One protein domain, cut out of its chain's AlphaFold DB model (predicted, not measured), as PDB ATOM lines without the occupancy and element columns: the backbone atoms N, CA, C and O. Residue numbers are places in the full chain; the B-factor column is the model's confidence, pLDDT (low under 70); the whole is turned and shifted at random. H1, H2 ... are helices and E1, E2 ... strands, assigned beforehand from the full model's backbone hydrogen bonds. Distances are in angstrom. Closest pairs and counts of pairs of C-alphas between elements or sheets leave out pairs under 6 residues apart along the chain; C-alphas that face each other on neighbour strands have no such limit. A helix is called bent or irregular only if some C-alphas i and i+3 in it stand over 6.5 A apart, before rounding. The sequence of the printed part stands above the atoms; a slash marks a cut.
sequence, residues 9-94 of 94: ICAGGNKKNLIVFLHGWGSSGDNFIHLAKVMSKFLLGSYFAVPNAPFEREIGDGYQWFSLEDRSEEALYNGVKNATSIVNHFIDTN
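This is residues 9 to 94 of the 94 residues of the protein "Phospholipase/carboxylesterase family protein" of Wolbachia endosymbiont of Drosophila ananassae (UniProt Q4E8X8). A short ribbon of two parallel strands, E1 and E2, lies between two helices, H1 by E2 and the longer H2 by E1; before H2, residues 50 to 72 loop beyond the strands' ends. The printed part has 86 residues, in order E1, H1, E2, H2, mixed, with under half in named elements. It is elongated, 45 by 26 by 16 A, and only just loose, close to compact (radius of gyration of the C-alphas 14.7 A).

Find E1, residues 17 to 20, from C-alpha 17 at (174.475, 202.013, 165.428), and E2, residues 46 to 49. H1, residues 29 to 39, spans 15.0 A and is irregular: C-alphas 31 and 34 are 7.2 A apart. H2, residues 73 to 92, runs 28.3 A to C-alpha 92 at (169.688, 213.318, 168.977).

E1 and E2 are parallel at 21 degrees; look for N 19 and O 47, 2.8 A apart, within hydrogen-bond range. With H1, they form a strand-helix-strand unit, two parallel neighbour strands with a helix between, its crossover right-handed. The closest C-alphas of H1 and E2, Ala 36 and Phe 48, are 6.5 A apart. E1 and H2 are near each other, with 5 pairs of C-alphas within 10 A; H1 and H2 are apart. Every O i to N i+4 pair is within hydrogen-bond range in H2, and 5 of 7 in H1.

The C-alphas farthest apart, Gly 13 and Ser 72, are 45.9 A apart. The printed part has no cut; E2 to H2 is a long link of 23 residues. Confidence is low at residues 12 to 13.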
ATOM      1  N   ILE A   9     182.247 203.313 174.600       92.56
ATOM      2  CA  ILE A   9     183.080 202.376 173.838       92.56
ATOM      3  C   ILE A   9     182.818 202.565 172.348       92.56
ATOM      4  O   ILE A   9     181.714 202.348 171.850       92.56
ATOM      5  N   CYS A  10     183.879 202.893 171.615       84.19
ATOM      6  CA  CYS A  10     183.896 202.826 170.160       84.19
ATOM      7  C   CYS A  10     184.451 201.466 169.725       84.19
ATOM      8  O   CYS A  10     185.666 201.268 169.711       84.19
ATOM      9  N   ALA A  11     183.581 200.527 169.344       74.56
ATOM     10  CA  ALA A  11     184.029 199.362 168.588       74.56
ATOM     11  C   ALA A  11     184.315 199.836 167.155       74.56
ATOM     12  O   ALA A  11     183.407 200.326 166.488       74.56
ATOM     13  N   GLY A  12     185.580 199.775 166.724       67.06
ATOM     14  CA  GLY A  12     186.058 200.383 165.476       67.06
ATOM     15  C   GLY A  12     185.235 200.059 164.217       67.06
ATOM     16  O   GLY A  12     184.444 199.118 164.174       67.06
ATOM     17  N   GLY A  13     185.452 200.853 163.166       67.25
ATOM     18  CA  GLY A  13     184.659 200.836 161.933       67.25
ATOM     19  C   GLY A  13     183.785 202.087 161.795       67.25
ATOM     20  O   GLY A  13     183.885 203.018 162.593       67.25
ATOM     21  N   ASN A  14     182.941 202.130 160.762       74.81
ATOM     22  CA  ASN A  14     181.975 203.215 160.588       74.81
ATOM     23  C   ASN A  14     180.815 203.022 161.583       74.81
ATOM     24  O   ASN A  14     180.174 201.968 161.555       74.81
ATOM     25  N   LYS A  15     180.576 204.001 162.467       76.81
ATOM     26  CA  LYS A  15     179.531 203.956 163.503       76.81
ATOM     27  C   LYS A  15     178.154 204.006 162.835       76.81
ATOM     28  O   LYS A  15     177.693 205.075 162.453       76.81
ATOM     29  N   LYS A  16     177.513 202.851 162.661       84.94
ATOM     30  CA  LYS A  16     176.161 202.758 162.080       84.94
ATOM     31  C   LYS A  16     175.065 202.674 163.135       84.94
ATOM     32  O   LYS A  16     173.922 202.984 162.830       84.94
ATOM     33  N   ASN A  17     175.421 202.244 164.345       91.88
ATOM     34  CA  ASN A  17     174.475 202.013 165.428       91.88
ATOM     35  C   ASN A  17     174.918 202.749 166.694       91.88
ATOM     36  O   ASN A  17     176.106 202.749 167.026       91.88
ATOM     37  N   LEU A  18     173.948 203.285 167.429       93.69
ATOM     38  CA  LEU A  18     174.094 203.790 168.790       93.69
ATOM     39  C   LEU A  18     173.399 202.809 169.744       93.69
ATOM     40  O   LEU A  18     172.238 202.461 169.540       93.69
ATOM     41  N   ILE A  19     174.104 202.356 170.777       94.94
ATOM     42  CA  ILE A  19     173.567 201.500 171.837       94.94
ATOM     43  C   ILE A  19     173.713 202.259 173.154       94.94
ATOM     44  O   ILE A  19     174.829 202.480 173.620       94.94
ATOM     45  N   VAL A  20     172.586 202.649 173.750       95.88
ATOM     46  CA  VAL A  20     172.550 203.421 174.999       95.88
ATOM     47  C   VAL A  20     172.133 202.522 176.160       95.88
ATOM     48  O   VAL A  20     171.085 201.880 176.113       95.88
ATOM     49  N   PHE A  21     172.945 202.490 177.212       96.38
ATOM     50  CA  PHE A  21     172.667 201.764 178.449       96.38
ATOM     51  C   PHE A  21     172.140 202.742 179.494       96.38
ATOM     52  O   PHE A  21     172.860 203.641 179.918       96.38
ATOM     53  N   LEU A  22     170.898 202.541 179.931       96.56
ATOM     54  CA  LEU A  22     170.294 203.316 181.012       96.56
ATOM     55  C   LEU A  22     170.254 202.442 182.266       96.56
ATOM     56  O   LEU A  22     169.558 201.428 182.304       96.56
ATOM     57  N   HIS A  23     171.035 202.811 183.278       96.31
ATOM     58  CA  HIS A  23     171.088 202.072 184.537       96.31
ATOM     59  C   HIS A  23     169.819 202.299 185.383       96.31
ATOM     60  O   HIS A  23     169.069 203.259 185.180       96.31
ATOM     61  N   GLY A  24     169.589 201.413 186.358       94.94
ATOM     62  CA  GLY A  24     168.493 201.532 187.327       94.94
ATOM     63  C   GLY A  24     168.762 202.562 188.431       94.94
ATOM     64  O   GLY A  24     169.866 203.089 188.555       94.94
ATOM     65  N   TRP A  25     167.755 202.839 189.258       95.44
ATOM     66  CA  TRP A  25     167.846 203.793 190.369       95.44
ATOM     67  C   TRP A  25     168.961 203.432 191.368       95.44
ATOM     68  O   TRP A  25     169.051 202.286 191.808       95.44
ATOM     69  N   GLY A  26     169.805 204.408 191.720       95.31
ATOM     70  CA  GLY A  26     170.920 204.242 192.664       95.31
ATOM     71  C   GLY A  26     172.157 203.551 192.096       95.31
ATOM     72  O   GLY A  26     173.033 203.153 192.854       95.31
ATOM     73  N   SER A  27     172.237 203.401 190.775       95.56
ATOM     74  CA  SER A  27     173.415 202.867 190.082       95.56
ATOM     75  C   SER A  27     174.172 203.987 189.353       95.56
ATOM     76  O   SER A  27     173.840 205.166 189.488       95.56
ATOM     77  N   SER A  28     175.209 203.628 188.602       95.25
ATOM     78  CA  SER A  28     175.971 204.516 187.727       95.25
ATOM     79  C   SER A  28     176.335 203.797 186.426       95.25
ATOM     80  O   SER A  28     176.317 202.563 186.339       95.25
ATOM     81  N   GLY A  29     176.711 204.562 185.405       93.31
ATOM     82  CA  GLY A  29     177.213 204.039 184.141       93.31
ATOM     83  C   GLY A  29     178.466 203.170 184.306       93.31
ATOM     84  O   GLY A  29     178.627 202.164 183.612       93.31
ATOM     85  N   ASP A  30     179.300 203.458 185.307       92.75
ATOM     86  CA  ASP A  30     180.479 202.644 185.632       92.75
ATOM     87  C   ASP A  30     180.118 201.207 186.031       92.75
ATOM     88  O   ASP A  30     180.906 200.287 185.814       92.75
ATOM     89  N   ASN A  31     178.915 200.964 186.565       91.31
ATOM     90  CA  ASN A  31     178.473 199.605 186.880       91.31
ATOM     91  C   ASN A  31     178.134 198.790 185.618       91.31
ATOM     92  O   ASN A  31     178.193 197.561 185.645       91.31
ATOM     93  N   PHE A  32     177.809 199.455 184.505       87.25
ATOM     94  CA  PHE A  32     177.349 198.817 183.267       87.25
ATOM     95  C   PHE A  32     178.415 198.730 182.171       87.25
ATOM     96  O   PHE A  32     178.258 197.956 181.221       87.25
ATOM     97  N   ILE A  33     179.538 199.442 182.305       91.19
ATOM     98  CA  ILE A  33     180.580 199.477 181.268       91.19
ATOM     99  C   ILE A  33     181.170 198.096 180.947       91.19
ATOM    100  O   ILE A  33     181.537 197.818 179.803       91.19
ATOM    101  N   HIS A  34     181.225 197.188 181.927       92.25
ATOM    102  CA  HIS A  34     181.698 195.823 181.695       92.25
ATOM    103  C   HIS A  34     180.806 195.072 180.697       92.25
ATOM    104  O   HIS A  34     181.317 194.418 179.785       92.25
ATOM    105  N   LEU A  35     179.483 195.207 180.828       93.12
ATOM    106  CA  LEU A  35     178.527 194.586 179.915       93.12
ATOM    107  C   LEU A  35     178.664 195.167 178.505       93.12
ATOM    108  O   LEU A  35     178.781 194.408 177.540       93.12
ATOM    109  N   ALA A  36     178.754 196.496 178.392       93.75
ATOM    110  CA  ALA A  36     179.002 197.169 177.118       93.75
ATOM    111  C   ALA A  36     180.286 196.645 176.447       93.75
ATOM    112  O   ALA A  36     180.277 196.329 175.258       93.75
ATOM    113  N   LYS A  37     181.367 196.443 177.214       94.12
ATOM    114  CA  LYS A  37     182.647 195.907 176.713       94.12
ATOM    115  C   LYS A  37     182.561 194.460 176.231       94.12
ATOM    116  O   LYS A  37     183.299 194.068 175.327       94.12
ATOM    117  N   VAL A  38     181.717 193.634 176.844       94.94
ATOM    118  CA  VAL A  38     181.484 192.262 176.368       94.94
ATOM    119  C   VAL A  38     180.690 192.296 175.063       94.94
ATOM    120  O   VAL A  38     181.098 191.658 174.095       94.94
ATOM    121  N   MET A  39     179.614 193.084 175.004       93.94
ATOM    122  CA  MET A  39     178.763 193.206 173.815       93.94
ATOM    123  C   MET A  39     179.491 193.834 172.620       93.94
ATOM    124  O   MET A  39     179.299 193.396 171.485       93.94
ATOM    125  N   SER A  40     180.377 194.805 172.856       92.62
ATOM    126  CA  SER A  40     181.120 195.508 171.802       92.62
ATOM    127  C   SER A  40     182.042 194.599 170.989       92.62
ATOM    128  O   SER A  40     182.411 194.941 169.869       92.62
ATOM    129  N   LYS A  41     182.404 193.427 171.527       92.69
ATOM    130  CA  LYS A  41     183.179 192.404 170.808       92.69
ATOM    131  C   LYS A  41     182.373 191.722 169.703       92.69
ATOM    132  O   LYS A  41     182.967 191.199 168.768       92.69
ATOM    133  N   PHE A  42     181.046 191.712 169.823       92.50
ATOM    134  CA  PHE A  42     180.140 191.019 168.906       92.50
ATOM    135  C   PHE A  42     179.336 191.985 168.028       92.50
ATOM    136  O   PHE A  42     178.922 191.612 166.935       92.50
ATOM    137  N   LEU A  43     179.142 193.232 168.469       90.75
ATOM    138  CA  LEU A  43     178.384 194.261 167.749       90.75
ATOM    139  C   LEU A  43     179.324 195.311 167.138       90.75
ATOM    140  O   LEU A  43     179.337 196.478 167.535       90.75
ATOM    141  N   LEU A  44     180.134 194.877 166.171       88.81
ATOM    142  CA  LEU A  44     181.074 195.745 165.454       88.81
ATOM    143  C   LEU A  44     180.347 196.898 164.738       88.81
ATOM    144  O   LEU A  44     179.201 196.752 164.314       88.81
ATOM    145  N   GLY A  45     181.012 198.049 164.597       90.38
ATOM    146  CA  GLY A  45     180.409 199.243 163.988       90.38
ATOM    147  C   GLY A  45     179.329 199.915 164.845       90.38
ATOM    148  O   GLY A  45     178.533 200.696 164.318       90.38
ATOM    149  N   SER A  46     179.293 199.621 166.147       92.56
ATOM    150  CA  SER A  46     178.375 200.243 167.104       92.56
ATOM    151  C   SER A  46     179.130 201.132 168.090       92.56
ATOM    152  O   SER A  46     180.227 200.797 168.549       92.56
ATOM    153  N   TYR A  47     178.518 202.259 168.432       93.44
ATOM    154  CA  TYR A  47     178.926 203.117 169.531       93.44
ATOM    155  C   TYR A  47     178.112 202.772 170.771       93.44
ATOM    156  O   TYR A  47     176.884 202.736 170.719       93.44
ATOM    157  N   PHE A  48     178.798 202.501 171.872       94.56
ATOM    158  CA  PHE A  48     178.176 202.187 173.148       94.56
ATOM    159  C   PHE A  48     178.293 203.404 174.054       94.56
ATOM    160  O   PHE A  48     179.410 203.803 174.378       94.56
ATOM    161  N   ALA A  49     177.158 203.945 174.481       95.69
ATOM    162  CA  ALA A  49     177.074 205.024 175.452       95.69
ATOM    163  C   ALA A  49     176.485 204.499 176.763       95.69
ATOM    164  O   ALA A  49     175.443 203.838 176.761       95.69
ATOM    165  N   VAL A  50     177.138 204.794 177.883       96.81
ATOM    166  CA  VAL A  50     176.733 204.327 179.216       96.81
ATOM    167  C   VAL A  50     176.636 205.527 180.170       96.81
ATOM    168  O   VAL A  50     177.416 205.628 181.115       96.81
ATOM    169  N   PRO A  51     175.741 206.498 179.910       97.06
ATOM    170  CA  PRO A  51     175.663 207.711 180.714       97.06
ATOM    171  C   PRO A  51     175.228 207.436 182.159       97.06
ATOM    172  O   PRO A  51     174.453 206.519 182.433       97.06
ATOM    173  N   ASN A  52     175.670 208.296 183.075       97.75
ATOM    174  CA  ASN A  52     175.009 208.458 184.364       97.75
ATOM    175  C   ASN A  52     173.670 209.178 184.171       97.75
ATOM    176  O   ASN A  52     173.548 210.075 183.331       97.75
ATOM    177  N   ALA A  53     172.682 208.809 184.981       97.75
ATOM    178  CA  ALA A  53     171.453 209.574 185.101       97.75
ATOM    179  C   ALA A  53     171.751 211.004 185.621       97.75
ATOM    180  O   ALA A  53     172.752 211.217 186.308       97.75
ATOM    181  N   PRO A  54     170.916 212.001 185.286       97.31
ATOM    182  CA  PRO A  54     171.246 213.419 185.454       97.31
ATOM    183  C   PRO A  54     171.265 213.918 186.902       97.31
ATOM    184  O   PRO A  54     171.781 215.006 187.151       97.31
ATOM    185  N   PHE A  55     170.684 213.171 187.844       96.62
ATOM    186  CA  PHE A  55     170.557 213.596 189.234       96.62
ATOM    187  C   PHE A  55     171.244 212.601 190.159       96.62
ATOM    188  O   PHE A  55     171.094 211.391 189.995       96.62
ATOM    189  N   GLU A  56     171.966 213.101 191.153       95.75
ATOM    190  CA  GLU A  56     172.385 212.286 192.292       95.75
ATOM    191  C   GLU A  56     171.163 211.925 193.144       95.75
ATOM    192  O   GLU A  56     170.129 212.607 193.114       95.75
ATOM    193  N   ARG A  57     171.261 210.820 193.880       94.81
ATOM    194  CA  ARG A  57     170.236 210.461 194.858       94.81
ATOM    195  C   ARG A  57     170.247 211.422 196.040       94.81
ATOM    196  O   ARG A  57     171.292 211.882 196.479       94.81
ATOM    197  N   GLU A  58     169.066 211.669 196.594       90.12
ATOM    198  CA  GLU A  58     168.896 212.501 197.783       90.12
ATOM    199  C   GLU A  58     169.536 211.850 199.013       90.12
ATOM    200  O   GLU A  58     170.078 212.534 199.879       90.12
ATOM    201  N   ILE A  59     169.459 210.517 199.096       89.50
ATOM    202  CA  ILE A  59     170.006 209.718 200.191       89.50
ATOM    203  C   ILE A  59     170.763 208.524 199.609       89.50
ATOM    204  O   ILE A  59     170.184 207.703 198.900       89.50
ATOM    205  N   GLY A  60     172.031 208.375 199.990       89.19
ATOM    206  CA  GLY A  60     172.902 207.289 199.538       89.19
ATOM    207  C   GLY A  60     173.611 207.590 198.219       89.19
ATOM    208  O   GLY A  60     173.495 208.680 197.672       89.19
ATOM    209  N   ASP A  61     174.359 206.605 197.725       92.81
ATOM    210  CA  ASP A  61     175.201 206.769 196.539       92.81
ATOM    211  C   ASP A  61     174.432 206.537 195.227       92.81
ATOM    212  O   ASP A  61     173.369 205.903 195.183       92.81
ATOM    213  N   GLY A  62     175.038 207.001 194.133       94.94
ATOM    214  CA  GLY A  62     174.595 206.746 192.767       94.94
ATOM    215  C   GLY A  62     173.618 207.784 192.221       94.94
ATOM    216  O   GLY A  62     173.374 208.836 192.812       94.94
ATOM    217  N   TYR A  63     173.070 207.469 191.050       97.31
ATOM    218  CA  TYR A  63     172.292 208.404 190.249       97.31
ATOM    219  C   TYR A  63     170.855 207.930 190.035       97.31
ATOM    220  O   TYR A  63     170.514 206.748 190.172       97.31
ATOM    221  N   GLN A  64     169.999 208.869 189.655       97.81
ATOM    222  CA  GLN A  64     168.597 208.652 189.348       97.81
ATOM    223  C   GLN A  64     168.127 209.530 188.185       97.81
ATOM    224  O   GLN A  64     168.579 210.657 187.987       97.81
ATOM    225  N   TRP A  65     167.197 208.990 187.400       97.94
ATOM    226  CA  TRP A  65     166.573 209.698 186.278       97.94
ATOM    227  C   TRP A  65     165.530 210.709 186.744       97.94
ATOM    228  O   TRP A  65     165.346 211.756 186.130       97.94
ATOM    229  N   PHE A  66     164.865 210.374 187.842       97.38
ATOM    230  CA  PHE A  66     163.924 211.185 188.595       97.38
ATOM    231  C   PHE A  66     163.815 210.583 190.001       97.38
ATOM    232  O   PHE A  66     164.169 209.417 190.206       97.38
ATOM    233  N   SER A  67     163.351 211.384 190.959       95.31
ATOM    234  CA  SER A  67     163.180 210.946 192.346       95.31
ATOM    235  C   SER A  67     162.088 209.881 192.467       95.31
ATOM    236  O   SER A  67     161.054 209.971 191.808       95.31
ATOM    237  N   LEU A  68     162.314 208.883 193.326       94.75
ATOM    238  CA  LEU A  68     161.326 207.855 193.686       94.75
ATOM    239  C   LEU A  68     160.817 207.999 195.128       94.75
ATOM    240  O   LEU A  68     160.179 207.070 195.637       94.75
ATOM    241  N   GLU A  69     161.123 209.125 195.779       93.94
ATOM    242  CA  GLU A  69     160.658 209.445 197.132       93.94
ATOM    243  C   GLU A  69     159.143 209.707 197.146       93.94
ATOM    244  O   GLU A  69     158.426 209.161 197.985       93.94
ATOM    245  N   ASP A  70     158.631 210.458 196.163       95.62
ATOM    246  CA  ASP A  70     157.197 210.538 195.874       95.62
ATOM    247  C   ASP A  70     156.832 209.537 194.771       95.62
ATOM    248  O   ASP A  70     157.326 209.601 193.644       95.62
ATOM    249  N   ARG A  71     155.955 208.591 195.112       96.50
ATOM    250  CA  ARG A  71     155.481 207.529 194.213       96.50
ATOM    251  C   ARG A  71     154.034 207.719 193.774       96.50
ATOM    252  O   ARG A  71     153.419 206.766 193.296       96.50
ATOM    253  N   SER A  72     153.477 208.913 193.955       98.50
ATOM    254  CA  SER A  72     152.205 209.275 193.341       98.50
ATOM    255  C   SER A  72     152.285 209.126 191.818       98.50
ATOM    256  O   SER A  72     153.340 209.298 191.203       98.50
ATOM    257  N   GLU A  73     151.160 208.787 191.190       98.38
ATOM    258  CA  GLU A  73     151.092 208.613 189.734       98.38
ATOM    259  C   GLU A  73     151.549 209.878 188.992       98.38
ATOM    260  O   GLU A  73     152.290 209.794 188.014       98.38
ATOM    261  N   GLU A  74     151.177 211.051 189.509       98.31
ATOM    262  CA  GLU A  74     151.580 212.347 188.968       98.31
ATOM    263  C   GLU A  74     153.100 212.558 189.035       98.31
ATOM    264  O   GLU A  74     153.710 212.939 188.029       98.31
ATOM    265  N   ALA A  75     153.730 212.280 190.181       97.94
ATOM    266  CA  ALA A  75     155.176 212.416 190.338       97.94
ATOM    267  C   ALA A  75     155.937 211.471 189.399       97.94
ATOM    268  O   ALA A  75     156.855 211.901 188.696       97.94
ATOM    269  N   LEU A  76     155.508 210.208 189.317       98.12
ATOM    270  CA  LEU A  76     156.118 209.218 188.430       98.12
ATOM    271  C   LEU A  76     155.950 209.599 186.954       98.12
ATOM    272  O   LEU A  76     156.917 209.542 186.192       98.12
ATOM    273  N   TYR A  77     154.755 210.036 186.546       98.31
ATOM    274  CA  TYR A  77     154.492 210.472 185.176       98.31
ATOM    275  C   TYR A  77     155.369 211.667 184.784       98.31
ATOM    276  O   TYR A  77     156.020 211.652 183.734       98.31
ATOM    277  N   ASN A  78     155.432 212.691 185.639       98.44
ATOM    278  CA  ASN A  78     156.251 213.876 185.395       98.44
ATOM    279  C   ASN A  78     157.751 213.544 185.388       98.44
ATOM    280  O   ASN A  78     158.485 214.054 184.536       98.44
ATOM    281  N   GLY A  79     158.193 212.657 186.282       98.00
ATOM    282  CA  GLY A  79     159.563 212.153 186.333       98.00
ATOM    283  C   GLY A  79     159.971 211.453 185.038       98.00
ATOM    284  O   GLY A  79     160.978 211.821 184.429       98.00
ATOM    285  N   VAL A  80     159.146 210.517 184.556       98.00
ATOM    286  CA  VAL A  80     159.362 209.836 183.269       98.00
ATOM    287  C   VAL A  80     159.382 210.841 182.122       98.00
ATOM    288  O   VAL A  80     160.316 210.827 181.328       98.00
ATOM    289  N   LYS A  81     158.407 211.758 182.052       98.31
ATOM    290  CA  LYS A  81     158.324 212.766 180.985       98.31
ATOM    291  C   LYS A  81     159.584 213.634 180.901       98.31
ATOM    292  O   LYS A  81     160.077 213.888 179.799       98.31
ATOM    293  N   ASN A  82     160.116 214.076 182.040       97.81
ATOM    294  CA  ASN A  82     161.354 214.852 182.088       97.81
ATOM    295  C   ASN A  82     162.560 214.003 181.646       97.81
ATOM    296  O   ASN A  82     163.282 214.388 180.725       97.81
ATOM    297  N   ALA A  83     162.720 212.808 182.222       98.06
ATOM    298  CA  ALA A  83     163.797 211.893 181.857       98.06
ATOM    299  C   ALA A  83     163.786 211.551 180.356       98.06
ATOM    300  O   ALA A  83     164.837 211.567 179.720       98.06
ATOM    301  N   THR A  84     162.608 211.333 179.762       97.50
ATOM    302  CA  THR A  84     162.446 211.123 178.316       97.50
ATOM    303  C   THR A  84     162.977 212.301 177.506       97.50
ATOM    304  O   THR A  84     163.694 212.083 176.534       97.50
ATOM    305  N   SER A  85     162.682 213.544 177.899       97.56
ATOM    306  CA  SER A  85     163.197 214.721 177.188       97.56
ATOM    307  C   SER A  85     164.725 214.795 177.225       97.56
ATOM    308  O   SER A  85     165.337 215.164 176.226       97.56
ATOM    309  N   ILE A  86     165.338 214.449 178.359       97.88
ATOM    310  CA  ILE A  86     166.797 214.471 178.528       97.88
ATOM    311  C   ILE A  86     167.447 213.351 177.705       97.88
ATOM    312  O   ILE A  86     168.407 213.596 176.977       97.88
ATOM    313  N   VAL A  87     166.907 212.133 177.781       97.44
ATOM    314  CA  VAL A  87     167.425 210.970 177.044       97.44
ATOM    315  C   VAL A  87     167.272 211.156 175.535       97.44
ATOM    316  O   VAL A  87     168.214 210.873 174.802       97.44
ATOM    317  N   ASN A  88     166.136 211.674 175.059       96.94
ATOM    318  CA  ASN A  88     165.952 211.953 173.633       96.94
ATOM    319  C   ASN A  88     166.944 213.003 173.138       96.94
ATOM    320  O   ASN A  88     167.573 212.788 172.110       96.94
ATOM    321  N   HIS A  89     167.161 214.082 173.899       96.44
ATOM    322  CA  HIS A  89     168.177 215.063 173.526       96.44
ATOM    323  C   HIS A  89     169.568 214.432 173.415       96.44
ATOM    324  O   HIS A  89     170.269 214.681 172.442       96.44
ATOM    325  N   PHE A  90     169.943 213.585 174.378       96.06
ATOM    326  CA  PHE A  90     171.208 212.857 174.328       96.06
ATOM    327  C   PHE A  90     171.325 211.987 173.069       96.06
ATOM    328  O   PHE A  90     172.375 211.997 172.427       96.06
ATOM    329  N   ILE A  91     170.261 211.265 172.701       95.00
ATOM    330  CA  ILE A  91     170.219 210.439 171.485       95.00
ATOM    331  C   ILE A  91     170.370 211.306 170.231       95.00
ATOM    332  O   ILE A  91     171.164 210.965 169.365       95.00
ATOM    333  N   ASP A  92     169.664 212.434 170.148       94.56
ATOM    334  CA  ASP A  92     169.688 213.318 168.977       94.56
ATOM    335  C   ASP A  92     171.057 213.990 168.756       94.56
ATOM    336  O   ASP A  92     171.362 214.435 167.647       94.56
ATOM    337  N   THR A  93     171.882 214.092 169.804       90.75
ATOM    338  CA  THR A  93     173.210 214.732 169.754       90.75
ATOM    339  C   THR A  93     174.393 213.762 169.644       90.75
ATOM    340  O   THR A  93     175.533 214.228 169.637       90.75
ATOM    341  N   ASN A  94     174.154 212.446 169.581       82.75
ATOM    342  CA  ASN A  94     175.190 211.405 169.439       82.75
ATOM    343  C   ASN A  94     175.137 210.722 168.070       82.75
ATOM    344  O   ASN A  94     176.230 210.460 167.515       82.75
TER     345      ASN A  94